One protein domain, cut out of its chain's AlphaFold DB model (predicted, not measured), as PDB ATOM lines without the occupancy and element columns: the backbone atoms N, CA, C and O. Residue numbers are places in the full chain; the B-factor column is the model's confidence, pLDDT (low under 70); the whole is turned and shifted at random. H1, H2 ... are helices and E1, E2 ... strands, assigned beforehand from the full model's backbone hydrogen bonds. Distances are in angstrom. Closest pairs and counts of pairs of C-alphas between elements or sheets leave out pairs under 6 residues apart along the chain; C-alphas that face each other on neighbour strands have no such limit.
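What this domain is: This is residues 278 to 292 and 304 to 383 of the 390 residues of an uncharacterized protein of Antrodiella citrinella (UniProt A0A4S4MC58). A long two-stranded ribbon, E1 and E2, makes one end of an open, elongated model; the chain then runs through short helices H1, H2 and H3 and long loops to a lone helix, H4. Residues 357 to 368 stick out at the other end. The 95 printed residues hold two antiparallel strands, then four helices: mixed class, only just extended, close to loose, radius of gyration of the C-alphas 18.9 A, spans 65 by 35 by 31 A.

Where its parts are: E1, residues 279 to 289, begins at C-alpha (158.338, 156.478, 154.539) and is 30.7 A long; E2, 304 to 314, 31.5 A. H1 is 321 to 324, H2 327 to 331, H3 351 to 354. H4, 369 to 381, 18.0 A, ends at (173.347, 161.797, 149.750).

How they stand to each other: E1 and E2 are antiparallel at 160 degrees, with N 280 and O 313 2.8 A apart, within hydrogen-bond range. H1 and H2 meet only through their tight link. H4 is apart from the other five elements. In H2 and H4 every O i to N i+4 pair is within hydrogen-bond range; H1 and H3 are too short for one.

The domain as a whole: The farthest C-alphas, of Ser 292 and Asp 362, are 65.3 A apart. Residues 293 to 303 are cut out, a 10.5 A gap between C-alphas 292 and 304. Links H2 to H3 and H3 to H4 are long. Mean pLDDT of the printed part is 75.6; 31 residues are under 70, among them 369 to 383.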
ATOM      1  N   VAL A 278     155.072 156.415 151.923       89.50
ATOM      2  CA  VAL A 278     155.410 157.758 152.429       89.50
ATOM      3  C   VAL A 278     156.374 157.631 153.616       89.50
ATOM      4  O   VAL A 278     156.218 158.269 154.653       89.50
ATOM      5  N   ALA A 279     157.359 156.746 153.495       90.50
ATOM      6  CA  ALA A 279     158.338 156.478 154.539       90.50
ATOM      7  C   ALA A 279     159.742 156.398 153.939       90.50
ATOM      8  O   ALA A 279     159.927 155.808 152.878       90.50
ATOM      9  N   ALA A 280     160.717 156.987 154.626       87.88
ATOM     10  CA  ALA A 280     162.132 156.853 154.314       87.88
ATOM     11  C   ALA A 280     162.763 155.819 155.244       87.88
ATOM     12  O   ALA A 280     162.524 155.838 156.453       87.88
ATOM     13  N   PHE A 281     163.590 154.947 154.679       86.50
ATOM     14  CA  PHE A 281     164.419 154.018 155.432       86.50
ATOM     15  C   PHE A 281     165.811 154.627 155.567       86.50
ATOM     16  O   PHE A 281     166.278 155.295 154.659       86.50
ATOM     17  N   ALA A 282     166.480 154.431 156.689       86.38
ATOM     18  CA  ALA A 282     167.891 154.747 156.833       86.38
ATOM     19  C   ALA A 282     168.558 153.549 157.487       86.38
ATOM     20  O   ALA A 282     168.187 153.154 158.592       86.38
ATOM     21  N   TYR A 283     169.510 152.954 156.781       86.12
ATOM     22  CA  TYR A 283     170.296 151.846 157.300       86.12
ATOM     23  C   TYR A 283     171.604 152.380 157.862       86.12
ATOM     24  O   TYR A 283     172.283 153.168 157.207       86.12
ATOM     25  N   ASP A 284     171.956 151.929 159.058       89.06
ATOM     26  CA  ASP A 284     173.240 152.229 159.679       89.06
ATOM     27  C   ASP A 284     173.890 150.941 160.185       89.06
ATOM     28  O   ASP A 284     173.219 150.066 160.745       89.06
ATOM     29  N   ASN A 285     175.197 150.819 159.978       90.06
ATOM     30  CA  ASN A 285     175.971 149.697 160.490       90.06
ATOM     31  C   ASN A 285     176.364 150.016 161.929       90.06
ATOM     32  O   ASN A 285     177.153 150.916 162.200       90.06
ATOM     33  N   PHE A 286     175.785 149.264 162.851       81.88
ATOM     34  CA  PHE A 286     175.975 149.405 164.276       81.88
ATOM     35  C   PHE A 286     176.875 148.286 164.804       81.88
ATOM     36  O   PHE A 286     176.482 147.119 164.857       81.88
ATOM     37  N   ASP A 287     178.077 148.656 165.234       86.19
ATOM     38  CA  ASP A 287     179.035 147.736 165.838       86.19
ATOM     39  C   ASP A 287     178.944 147.808 167.368       86.19
ATOM     40  O   ASP A 287     179.247 148.832 167.984       86.19
ATOM     41  N   MET A 288     178.528 146.710 168.001       84.62
ATOM     42  CA  MET A 288     178.451 146.583 169.458       84.62
ATOM     43  C   MET A 288     179.663 145.839 169.997       84.62
ATOM     44  O   MET A 288     179.835 144.657 169.718       84.62
ATOM     45  N   ASP A 289     180.470 146.491 170.829       84.44
ATOM     46  CA  ASP A 289     181.524 145.812 171.585       84.44
ATOM     47  C   ASP A 289     180.987 145.316 172.938       84.44
ATOM     48  O   ASP A 289     180.892 146.068 173.913       84.44
ATOM     49  N   PHE A 290     180.622 144.034 173.015       80.25
ATOM     50  CA  PHE A 290     180.210 143.397 174.265       80.25
ATOM     51  C   PHE A 290     181.432 143.040 175.104       80.25
ATOM     52  O   PHE A 290     181.943 141.919 175.044       80.25
ATOM     53  N   LYS A 291     181.899 143.986 175.920       77.88
ATOM     54  CA  LYS A 291     183.000 143.744 176.860       77.88
ATOM     55  C   LYS A 291     182.645 142.585 177.797       77.88
ATOM     56  O   LYS A 291     181.748 142.700 178.630       77.88
ATOM     57  N   SER A 292     183.345 141.459 177.668       71.44
ATOM     58  CA  SER A 292     183.216 140.352 178.612       71.44
ATOM     59  C   SER A 292     183.890 140.729 179.933       71.44
ATOM     60  O   SER A 292     185.005 141.245 179.951       71.44
ATOM     61  N   LEU A 304     183.159 142.216 169.492       81.06
ATOM     62  CA  LEU A 304     182.509 143.029 168.475       81.06
ATOM     63  C   LEU A 304     181.449 142.209 167.725       81.06
ATOM     64  O   LEU A 304     181.767 141.239 167.036       81.06
ATOM     65  N   GLN A 305     180.189 142.601 167.871       82.75
ATOM     66  CA  GLN A 305     179.073 142.123 167.068       82.75
ATOM     67  C   GLN A 305     178.678 143.210 166.076       82.75
ATOM     68  O   GLN A 305     178.309 144.314 166.472       82.75
ATOM     69  N   HIS A 306     178.731 142.869 164.794       86.88
ATOM     70  CA  HIS A 306     178.257 143.722 163.714       86.88
ATOM     71  C   HIS A 306     176.750 143.513 163.537       86.88
ATOM     72  O   HIS A 306     176.303 142.386 163.305       86.88
ATOM     73  N   ALA A 307     175.965 144.579 163.643       85.81
ATOM     74  CA  ALA A 307     174.537 144.587 163.353       85.81
ATOM     75  C   ALA A 307     174.222 145.714 162.365       85.81
ATOM     76  O   ALA A 307     174.873 146.748 162.365       85.81
ATOM     77  N   THR A 308     173.200 145.549 161.532       85.75
ATOM     78  CA  THR A 308     172.671 146.660 160.729       85.75
ATOM     79  C   THR A 308     171.352 147.086 161.352       85.75
ATOM     80  O   THR A 308     170.423 146.285 161.468       85.75
ATOM     81  N   SER A 309     171.282 148.338 161.790       87.75
ATOM     82  CA  SER A 309     170.047 148.950 162.265       87.75
ATOM     83  C   SER A 309     169.325 149.619 161.098       87.75
ATOM     84  O   SER A 309     169.958 150.115 160.167       87.75
ATOM     85  N   ALA A 310     167.994 149.601 161.129       85.56
ATOM     86  CA  ALA A 310     167.161 150.302 160.164       85.56
ATOM     87  C   ALA A 310     166.237 151.258 160.917       85.56
ATOM     88  O   ALA A 310     165.482 150.842 161.798       85.56
ATOM     89  N   LEU A 311     166.303 152.535 160.565       85.69
ATOM     90  CA  LEU A 311     165.408 153.583 161.034       85.69
ATOM     91  C   LEU A 311     164.379 153.868 159.948       85.69
ATOM     92  O   LEU A 311     164.708 153.901 158.766       85.69
ATOM     93  N   ILE A 312     163.124 154.052 160.347       87.62
ATOM     94  CA  ILE A 312     162.021 154.306 159.419       87.62
ATOM     95  C   ILE A 312     161.358 155.603 159.843       87.62
ATOM     96  O   ILE A 312     160.800 155.693 160.937       87.62
ATOM     97  N   PHE A 313     161.425 156.599 158.969       87.38
ATOM     98  CA  PHE A 313     160.869 157.922 159.200       87.38
ATOM     99  C   PHE A 313     159.636 158.112 158.322       87.38
ATOM    100  O   PHE A 313     159.728 157.898 157.110       87.38
ATOM    101  N   PRO A 314     158.484 158.528 158.872       90.62
ATOM    102  CA  PRO A 314     157.407 159.026 158.031       90.62
ATOM    103  C   PRO A 314     157.904 160.267 157.276       90.62
ATOM    104  O   PRO A 314     158.530 161.150 157.862       90.62
ATOM    105  N   LEU A 315     157.636 160.345 155.974       88.44
ATOM    106  CA  LEU A 315     157.882 161.559 155.199       88.44
ATOM    107  C   LEU A 315     156.804 162.584 155.588       88.44
ATOM    108  O   LEU A 315     155.675 162.541 155.105       88.44
ATOM    109  N   GLU A 316     157.132 163.458 156.538       82.62
ATOM    110  CA  GLU A 316     156.231 164.509 157.029       82.62
ATOM    111  C   GLU A 316     156.004 165.630 155.985       82.62
ATOM    112  O   GLU A 316     156.495 165.563 154.862       82.62
ATOM    113  N   HIS A 317     155.286 166.700 156.361       86.19
ATOM    114  CA  HIS A 317     155.037 167.911 155.547       86.19
ATOM    115  C   HIS A 317     154.051 167.752 154.380       86.19
ATOM    116  O   HIS A 317     154.111 168.486 153.395       86.19
ATOM    117  N   GLY A 318     153.092 166.833 154.508       86.44
ATOM    118  CA  GLY A 318     152.014 166.683 153.527       86.44
ATOM    119  C   GLY A 318     152.441 165.985 152.239       86.44
ATOM    120  O   GLY A 318     151.720 166.080 151.251       86.44
ATOM    121  N   VAL A 319     153.579 165.279 152.253       87.94
ATOM    122  CA  VAL A 319     153.981 164.397 151.154       87.94
ATOM    123  C   VAL A 319     152.877 163.372 150.923       87.94
ATOM    124  O   VAL A 319     152.460 162.643 151.823       87.94
ATOM    125  N   THR A 320     152.385 163.334 149.695       89.88
ATOM    126  CA  THR A 320     151.357 162.403 149.253       89.88
ATOM    127  C   THR A 320     151.978 161.303 148.394       89.88
ATOM    128  O   THR A 320     153.004 161.520 147.747       89.88
ATOM    129  N   PRO A 321     151.341 160.124 148.281       86.75
ATOM    130  CA  PRO A 321     151.793 159.094 147.347       86.75
ATOM    131  C   PRO A 321     151.918 159.588 145.892       86.75
ATOM    132  O   PRO A 321     152.742 159.074 145.139       86.75
ATOM    133  N   SER A 322     151.150 160.610 145.485       87.94
ATOM    134  CA  SER A 322     151.264 161.236 144.158       87.94
ATOM    135  C   SER A 322     152.574 161.990 143.934       87.94
ATOM    136  O   SER A 322     153.044 162.055 142.794       87.94
ATOM    137  N   ASP A 323     153.189 162.518 144.993       85.88
ATOM    138  CA  ASP A 323     154.500 163.172 144.913       85.88
ATOM    139  C   ASP A 323     155.613 162.145 144.642       85.88
ATOM    140  O   ASP A 323     156.654 162.466 144.071       85.88
ATOM    141  N   LEU A 324     155.339 160.877 144.960       85.50
ATOM    142  CA  LEU A 324     156.219 159.724 144.782       85.50
ATOM    143  C   LEU A 324     155.853 158.876 143.553       85.50
ATOM    144  O   LEU A 324     156.276 157.728 143.437       85.50
ATOM    145  N   LYS A 325     155.115 159.436 142.584       83.56
ATOM    146  CA  LYS A 325     154.666 158.731 141.363       83.56
ATOM    147  C   LYS A 325     155.783 158.102 140.520       83.56
ATOM    148  O   LYS A 325     155.518 157.193 139.744       83.56
ATOM    149  N   PHE A 326     157.017 158.585 140.660       81.94
ATOM    150  CA  PHE A 326     158.178 158.051 139.946       81.94
ATOM    151  C   PHE A 326     158.907 156.942 140.710       81.94
ATOM    152  O   PHE A 326     159.807 156.335 140.144       81.94
ATOM    153  N   VAL A 327     158.543 156.654 141.967       81.00
ATOM    154  CA  VAL A 327     159.208 155.608 142.762       81.00
ATOM    155  C   VAL A 327     159.062 154.246 142.091       81.00
ATOM    156  O   VAL A 327     160.048 153.529 141.970       81.00
ATOM    157  N   ASP A 328     157.875 153.926 141.568       82.56
ATOM    158  CA  ASP A 328     157.651 152.657 140.870       82.56
ATOM    159  C   ASP A 328     158.448 152.584 139.553       82.56
ATOM    160  O   ASP A 328     159.011 151.540 139.232       82.56
ATOM    161  N   GLU A 329     158.572 153.697 138.817       84.56
ATOM    162  CA  GLU A 329     159.402 153.761 137.604       84.56
ATOM    163  C   GLU A 329     160.891 153.579 137.934       84.56
ATOM    164  O   GLU A 329     161.583 152.792 137.282       84.56
ATOM    165  N   ILE A 330     161.377 154.266 138.970       80.19
ATOM    166  CA  ILE A 330     162.761 154.167 139.437       80.19
ATOM    167  C   ILE A 330     163.044 152.725 139.871       80.19
ATOM    168  O   ILE A 330     163.950 152.109 139.317       80.19
ATOM    169  N   TRP A 331     162.214 152.143 140.742       82.00
ATOM    170  CA  TRP A 331     162.370 150.767 141.225       82.00
ATOM    171  C   TRP A 331     162.291 149.719 140.110       82.00
ATOM    172  O   TRP A 331     163.044 148.746 140.106       82.00
ATOM    173  N   SER A 332     161.425 149.924 139.113       83.12
ATOM    174  CA  SER A 332     161.305 149.039 137.942       83.12
ATOM    175  C   SER A 332     162.516 149.058 137.009       83.12
ATOM    176  O   SER A 332     162.553 148.306 136.040       83.12
ATOM    177  N   THR A 333     163.496 149.919 137.276       81.25
ATOM    178  CA  THR A 333     164.724 150.038 136.485       81.25
ATOM    179  C   THR A 333     165.994 150.030 137.338       81.25
ATOM    180  O   THR A 333     167.097 150.192 136.802       81.25
ATOM    181  N   ASP A 334     165.845 149.844 138.651       78.00
ATOM    182  CA  ASP A 334     166.933 149.883 139.618       78.00
ATOM    183  C   ASP A 334     167.745 148.572 139.580       78.00
ATOM    184  O   ASP A 334     167.153 147.490 139.633       78.00
ATOM    185  N   PRO A 335     169.089 148.625 139.511       78.38
ATOM    186  CA  PRO A 335     169.938 147.434 139.571       78.38
ATOM    187  C   PRO A 335     169.770 146.584 140.845       78.38
ATOM    188  O   PRO A 335     170.084 145.396 140.826       78.38
ATOM    189  N   MET A 336     169.288 147.169 141.947       72.38
ATOM    190  CA  MET A 336     169.035 146.480 143.219       72.38
ATOM    191  C   MET A 336     167.705 145.725 143.242       72.38
ATOM    192  O   MET A 336     167.472 144.912 144.141       72.38
ATOM    193  N   ASN A 337     166.834 145.935 142.253       79.00
ATOM    194  CA  ASN A 337     165.624 145.147 142.108       79.00
ATOM    195  C   ASN A 337     165.967 143.774 141.506       79.00
ATOM    196  O   ASN A 337     166.107 143.604 140.294       79.00
ATOM    197  N   LEU A 338     166.064 142.767 142.381       80.88
ATOM    198  CA  LEU A 338     166.435 141.388 142.033       80.88
ATOM    199  C   LEU A 338     165.475 140.709 141.042       80.88
ATOM    200  O   LEU A 338     165.814 139.666 140.483       80.88
ATOM    201  N   ALA A 339     164.282 141.270 140.818       87.50
ATOM    202  CA  ALA A 339     163.344 140.764 139.822       87.50
ATOM    203  C   ALA A 339     163.730 141.148 138.380       87.50
ATOM    204  O   ALA A 339     163.160 140.598 137.435       87.50
ATOM    205  N   ILE A 340     164.679 142.072 138.190       84.94
ATOM    206  CA  ILE A 340     165.069 142.596 136.878       84.94
ATOM    207  C   ILE A 340     166.357 141.908 136.388       84.94
ATOM    208  O   ILE A 340     167.373 141.930 137.089       84.94
ATOM    209  N   PRO A 341     166.374 141.338 135.166       87.56
ATOM    210  CA  PRO A 341     167.591 140.814 134.550       87.56
ATOM    211  C   PRO A 341     168.665 141.896 134.389       87.56
ATOM    212  O   PRO A 341     168.362 143.023 133.999       87.56
ATOM    213  N   SER A 342     169.939 141.536 134.567       83.31
ATOM    214  CA  SER A 342     171.064 142.482 134.478       83.31
ATOM    215  C   SER A 342     171.195 143.214 133.139       83.31
ATOM    216  O   SER A 342     171.783 144.288 133.068       83.31
ATOM    217  N   THR A 343     170.605 142.673 132.074       84.69
ATOM    218  CA  THR A 343     170.544 143.299 130.747       84.69
ATOM    219  C   THR A 343     169.586 144.489 130.669       84.69
ATOM    220  O   THR A 343     169.678 145.274 129.729       84.69
ATOM    221  N   GLN A 344     168.667 144.616 131.628       81.06
ATOM    222  CA  GLN A 344     167.673 145.689 131.713       81.06
ATOM    223  C   GLN A 344     168.023 146.732 132.781       81.06
ATOM    224  O   GLN A 344     167.280 147.696 132.963       81.06
ATOM    225  N   TRP A 345     169.148 146.565 133.480       80.81
ATOM    226  CA  TRP A 345     169.626 147.560 134.429       80.81
ATOM    227  C   TRP A 345     169.926 148.869 133.701       80.81
ATOM    228  O   TRP A 345     170.545 148.875 132.630       80.81
ATOM    229  N   ARG A 346     169.518 150.002 134.288       74.94
ATOM    230  CA  ARG A 346     169.994 151.303 133.807       74.94
ATOM    231  C   ARG A 346     171.518 151.314 133.849       74.94
ATOM    232  O   ARG A 346     172.131 150.826 134.798       74.94
ATOM    233  N   THR A 347     172.128 151.906 132.826       77.25
ATOM    234  CA  THR A 347     173.569 152.160 132.822       77.25
ATOM    235  C   THR A 347     173.910 152.952 134.089       77.25
ATOM    236  O   THR A 347     173.237 153.959 134.337       77.25
ATOM    237  N   PRO A 348     174.886 152.507 134.907       71.12
ATOM    238  CA  PRO A 348     175.260 153.212 136.123       71.12
ATOM    239  C   PRO A 348     175.595 154.654 135.768       71.12
ATOM    240  O   PRO A 348     176.547 154.903 135.028       71.12
ATOM    241  N   ARG A 349     174.784 155.595 136.251       69.69
ATOM    242  CA  ARG A 349     175.094 157.010 136.100       69.69
ATOM    243  C   ARG A 349     176.190 157.342 137.088       69.69
ATOM    244  O   ARG A 349     176.065 157.057 138.278       69.69
ATOM    245  N   ASN A 350     177.271 157.913 136.592       66.12
ATOM    246  CA  ASN A 350     178.296 158.469 137.460       66.12
ATOM    247  C   ASN A 350     177.916 159.915 137.829       66.12
ATOM    248  O   ASN A 350     176.936 160.474 137.336       66.12
ATOM    249  N   TRP A 351     178.698 160.544 138.705       65.44
ATOM    250  CA  TRP A 351     178.440 161.929 139.111       65.44
ATOM    251  C   TRP A 351     178.460 162.914 137.924       65.44
ATOM    252  O   TRP A 351     177.798 163.947 137.997       65.44
ATOM    253  N   THR A 352     179.156 162.592 136.820       66.50
ATOM    254  CA  THR A 352     179.236 163.456 135.628       66.50
ATOM    255  C   THR A 352     177.955 163.464 134.797       66.50
ATOM    256  O   THR A 352     177.594 164.516 134.277       66.50
ATOM    257  N   ASP A 353     177.207 162.357 134.754       65.25
ATOM    258  CA  ASP A 353     175.901 162.268 134.072       65.25
ATOM    259  C   ASP A 353     174.786 163.043 134.801       65.25
ATOM    260  O   ASP A 353     173.675 163.209 134.286       65.25
ATOM    261  N   CYS A 354     175.068 163.466 136.035       55.56
ATOM    262  CA  CYS A 354     174.153 164.171 136.926       55.56
ATOM    263  C   CYS A 354     174.504 165.657 137.084       55.56
ATOM    264  O   CYS A 354     173.765 166.378 137.760       55.56
ATOM    265  N   LEU A 355     175.605 166.122 136.480       56.56
ATOM    266  CA  LEU A 355     175.871 167.549 136.353       56.56
ATOM    267  C   LEU A 355     174.799 168.154 135.438       56.56
ATOM    268  O   LEU A 355     174.493 167.566 134.396       56.56
ATOM    269  N   PRO A 356     174.224 169.322 135.782       60.59
ATOM    270  CA  PRO A 356     173.457 170.074 134.807       60.59
ATOM    271  C   PRO A 356     174.330 170.230 133.555       60.59
ATOM    272  O   PRO A 356     175.518 170.546 133.710       60.59
ATOM    273  N   PRO A 357     173.800 170.009 132.337       65.31
ATOM    274  CA  PRO A 357     174.537 170.393 131.140       65.31
ATOM    275  C   PRO A 357     174.984 171.840 131.336       65.31
ATOM    276  O   PRO A 357     174.205 172.631 131.866       65.31
ATOM    277  N   ALA A 358     176.239 172.165 131.019       62.34
ATOM    278  CA  ALA A 358     176.750 173.520 131.183       62.34
ATOM    279  C   ALA A 358     175.827 174.474 130.413       62.34
ATOM    280  O   ALA A 358     175.834 174.492 129.183       62.34
ATOM    281  N   ILE A 359     174.950 175.178 131.133       56.72
ATOM    282  CA  ILE A 359     174.042 176.133 130.521       56.72
ATOM    283  C   ILE A 359     174.797 177.457 130.495       56.72
ATOM    284  O   ILE A 359     174.922 178.119 131.525       56.72
ATOM    285  N   ASP A 360     175.304 177.818 129.319       59.50
ATOM    286  CA  ASP A 360     175.735 179.180 128.998       59.50
ATOM    287  C   ASP A 360     174.490 180.070 128.869       59.50
ATOM    288  O   ASP A 360     174.070 180.404 127.765       59.50
ATOM    289  N   THR A 361     173.831 180.420 129.975       57.06
ATOM    290  CA  THR A 361     172.778 181.446 129.927       57.06
ATOM    291  C   THR A 361     172.758 182.303 131.183       57.06
ATOM    292  O   THR A 361     172.470 181.806 132.274       57.06
ATOM    293  N   ASP A 362     172.972 183.605 130.979       62.88
ATOM    294  CA  ASP A 362     172.673 184.727 131.877       62.88
ATOM    295  C   ASP A 362     171.151 184.890 132.093       62.88
ATOM    296  O   ASP A 362     170.592 185.961 131.866       62.88
ATOM    297  N   ASP A 363     170.447 183.816 132.458       71.38
ATOM    298  CA  ASP A 363     169.007 183.859 132.726       71.38
ATOM    299  C   ASP A 363     168.770 184.216 134.208       71.38
ATOM    300  O   ASP A 363     169.042 183.387 135.086       71.38
ATOM    301  N   PRO A 364     168.313 185.445 134.523       72.56
ATOM    302  CA  PRO A 364     168.204 185.942 135.895       72.56
ATOM    303  C   PRO A 364     167.114 185.245 136.723       72.56
ATOM    304  O   PRO A 364     167.130 185.366 137.948       72.56
ATOM    305  N   ASP A 365     166.206 184.501 136.086       75.81
ATOM    306  CA  ASP A 365     165.115 183.795 136.766       75.81
ATOM    307  C   ASP A 365     165.494 182.366 137.203       75.81
ATOM    308  O   ASP A 365     164.721 181.695 137.896       75.81
ATOM    309  N   GLN A 366     166.688 181.875 136.849       68.62
ATOM    310  CA  GLN A 366     167.134 180.555 137.292       68.62
ATOM    311  C   GLN A 366     167.754 180.579 138.698       68.62
ATOM    312  O   GLN A 366     168.538 181.469 139.035       68.62
ATOM    313  N   PRO A 367     167.479 179.553 139.532       69.44
ATOM    314  CA  PRO A 367     168.123 179.420 140.830       69.44
ATOM    315  C   PRO A 367     169.642 179.323 140.666       69.44
ATOM    316  O   PRO A 367     170.147 178.660 139.753       69.44
ATOM    317  N   SER A 368     170.370 179.963 141.585       73.31
ATOM    318  CA  SER A 368     171.831 180.033 141.535       73.31
ATOM    319  C   SER A 368     172.467 178.643 141.412       73.31
ATOM    320  O   SER A 368     171.927 177.642 141.895       73.31
ATOM    321  N   LEU A 369     173.656 178.567 140.806       66.25
ATOM    322  CA  LEU A 369     174.424 177.320 140.714       66.25
ATOM    323  C   LEU A 369     174.580 176.640 142.086       66.25
ATOM    324  O   LEU A 369     174.426 175.428 142.180       66.25
ATOM    325  N   SER A 370     174.791 177.421 143.150       63.56
ATOM    326  CA  SER A 370     174.886 176.926 144.527       63.56
ATOM    327  C   SER A 370     173.562 176.345 145.040       63.56
ATOM    328  O   SER A 370     173.553 175.261 145.615       63.56
ATOM    329  N   THR A 371     172.428 176.994 144.763       68.94
ATOM    330  CA  THR A 371     171.091 176.484 145.116       68.94
ATOM    331  C   THR A 371     170.771 175.187 144.370       68.94
ATOM    332  O   THR A 371     170.232 174.253 144.961       68.94
ATOM    333  N   ARG A 372     171.153 175.089 143.090       65.00
ATOM    334  CA  ARG A 372     171.004 173.864 142.287       65.00
ATOM    335  C   ARG A 372     171.911 172.739 142.795       65.00
ATOM    336  O   ARG A 372     171.463 171.600 142.875       65.00
ATOM    337  N   LEU A 373     173.141 173.065 143.197       60.50
ATOM    338  CA  LEU A 373     174.079 172.123 143.813       60.50
ATOM    339  C   LEU A 373     173.615 171.656 145.202       60.50
ATOM    340  O   LEU A 373     173.752 170.479 145.503       60.50
ATOM    341  N   MET A 374     173.014 172.517 146.032       59.97
ATOM    342  CA  MET A 374     172.441 172.097 147.321       59.97
ATOM    343  C   MET A 374     171.186 171.238 147.150       59.97
ATOM    344  O   MET A 374     171.073 170.204 147.803       59.97
ATOM    345  N   ALA A 375     170.278 171.603 146.238       58.59
ATOM    346  CA  ALA A 375     169.137 170.753 145.887       58.59
ATOM    347  C   ALA A 375     169.589 169.375 145.356       58.59
ATOM    348  O   ALA A 375     168.912 168.370 145.565       58.59
ATOM    349  N   TRP A 376     170.755 169.322 144.703       60.16
ATOM    350  CA  TRP A 376     171.408 168.098 144.242       60.16
ATOM    351  C   TRP A 376     172.086 167.304 145.367       60.16
ATOM    352  O   TRP A 376     171.941 166.085 145.394       60.16
ATOM    353  N   HIS A 377     172.745 167.965 146.323       50.47
ATOM    354  CA  HIS A 377     173.389 167.315 147.473       50.47
ATOM    355  C   HIS A 377     172.360 166.529 148.295       50.47
ATOM    356  O   HIS A 377     172.568 165.362 148.614       50.47
ATOM    357  N   PHE A 378     171.177 167.119 148.502       52.91
ATOM    358  CA  PHE A 378     170.037 166.419 149.094       52.91
ATOM    359  C   PHE A 378     169.563 165.224 148.256       52.91
ATOM    360  O   PHE A 378     169.104 164.237 148.810       52.91
ATOM    361  N   ARG A 379     169.674 165.265 146.926       52.56
ATOM    362  CA  ARG A 379     169.206 164.186 146.042       52.56
ATOM    363  C   ARG A 379     170.161 162.992 145.980       52.56
ATOM    364  O   ARG A 379     169.700 161.885 145.720       52.56
ATOM    365  N   LEU A 380     171.461 163.221 146.172       46.28
ATOM    366  CA  LEU A 380     172.509 162.212 146.002       46.28
ATOM    367  C   LEU A 380     172.963 161.599 147.331       46.28
ATOM    368  O   LEU A 380     173.166 160.392 147.372       46.28
ATOM    369  N   ASP A 381     173.013 162.359 148.428       46.91
ATOM    370  CA  ASP A 381     173.347 161.797 149.750       46.91
ATOM    371  C   ASP A 381     172.237 160.895 150.310       46.91
ATOM    372  O   ASP A 381     172.512 159.955 151.050       46.91
ATOM    373  N   LEU A 382     170.982 161.119 149.906       49.41
ATOM    374  CA  LEU A 382     169.871 160.212 150.212       49.41
ATOM    375  C   LEU A 382     169.938 158.910 149.373       49.41
ATOM    376  O   LEU A 382     169.246 157.947 149.687       49.41
ATOM    377  N   TRP A 383     170.749 158.840 148.307       47.25
ATOM    378  CA  TRP A 383     170.657 157.774 147.295       47.25
ATOM    379  C   TRP A 383     171.254 156.417 147.717       47.25
ATOM    380  O   TRP A 383     170.602 155.403 147.471       47.25
TER     381      TRP A 383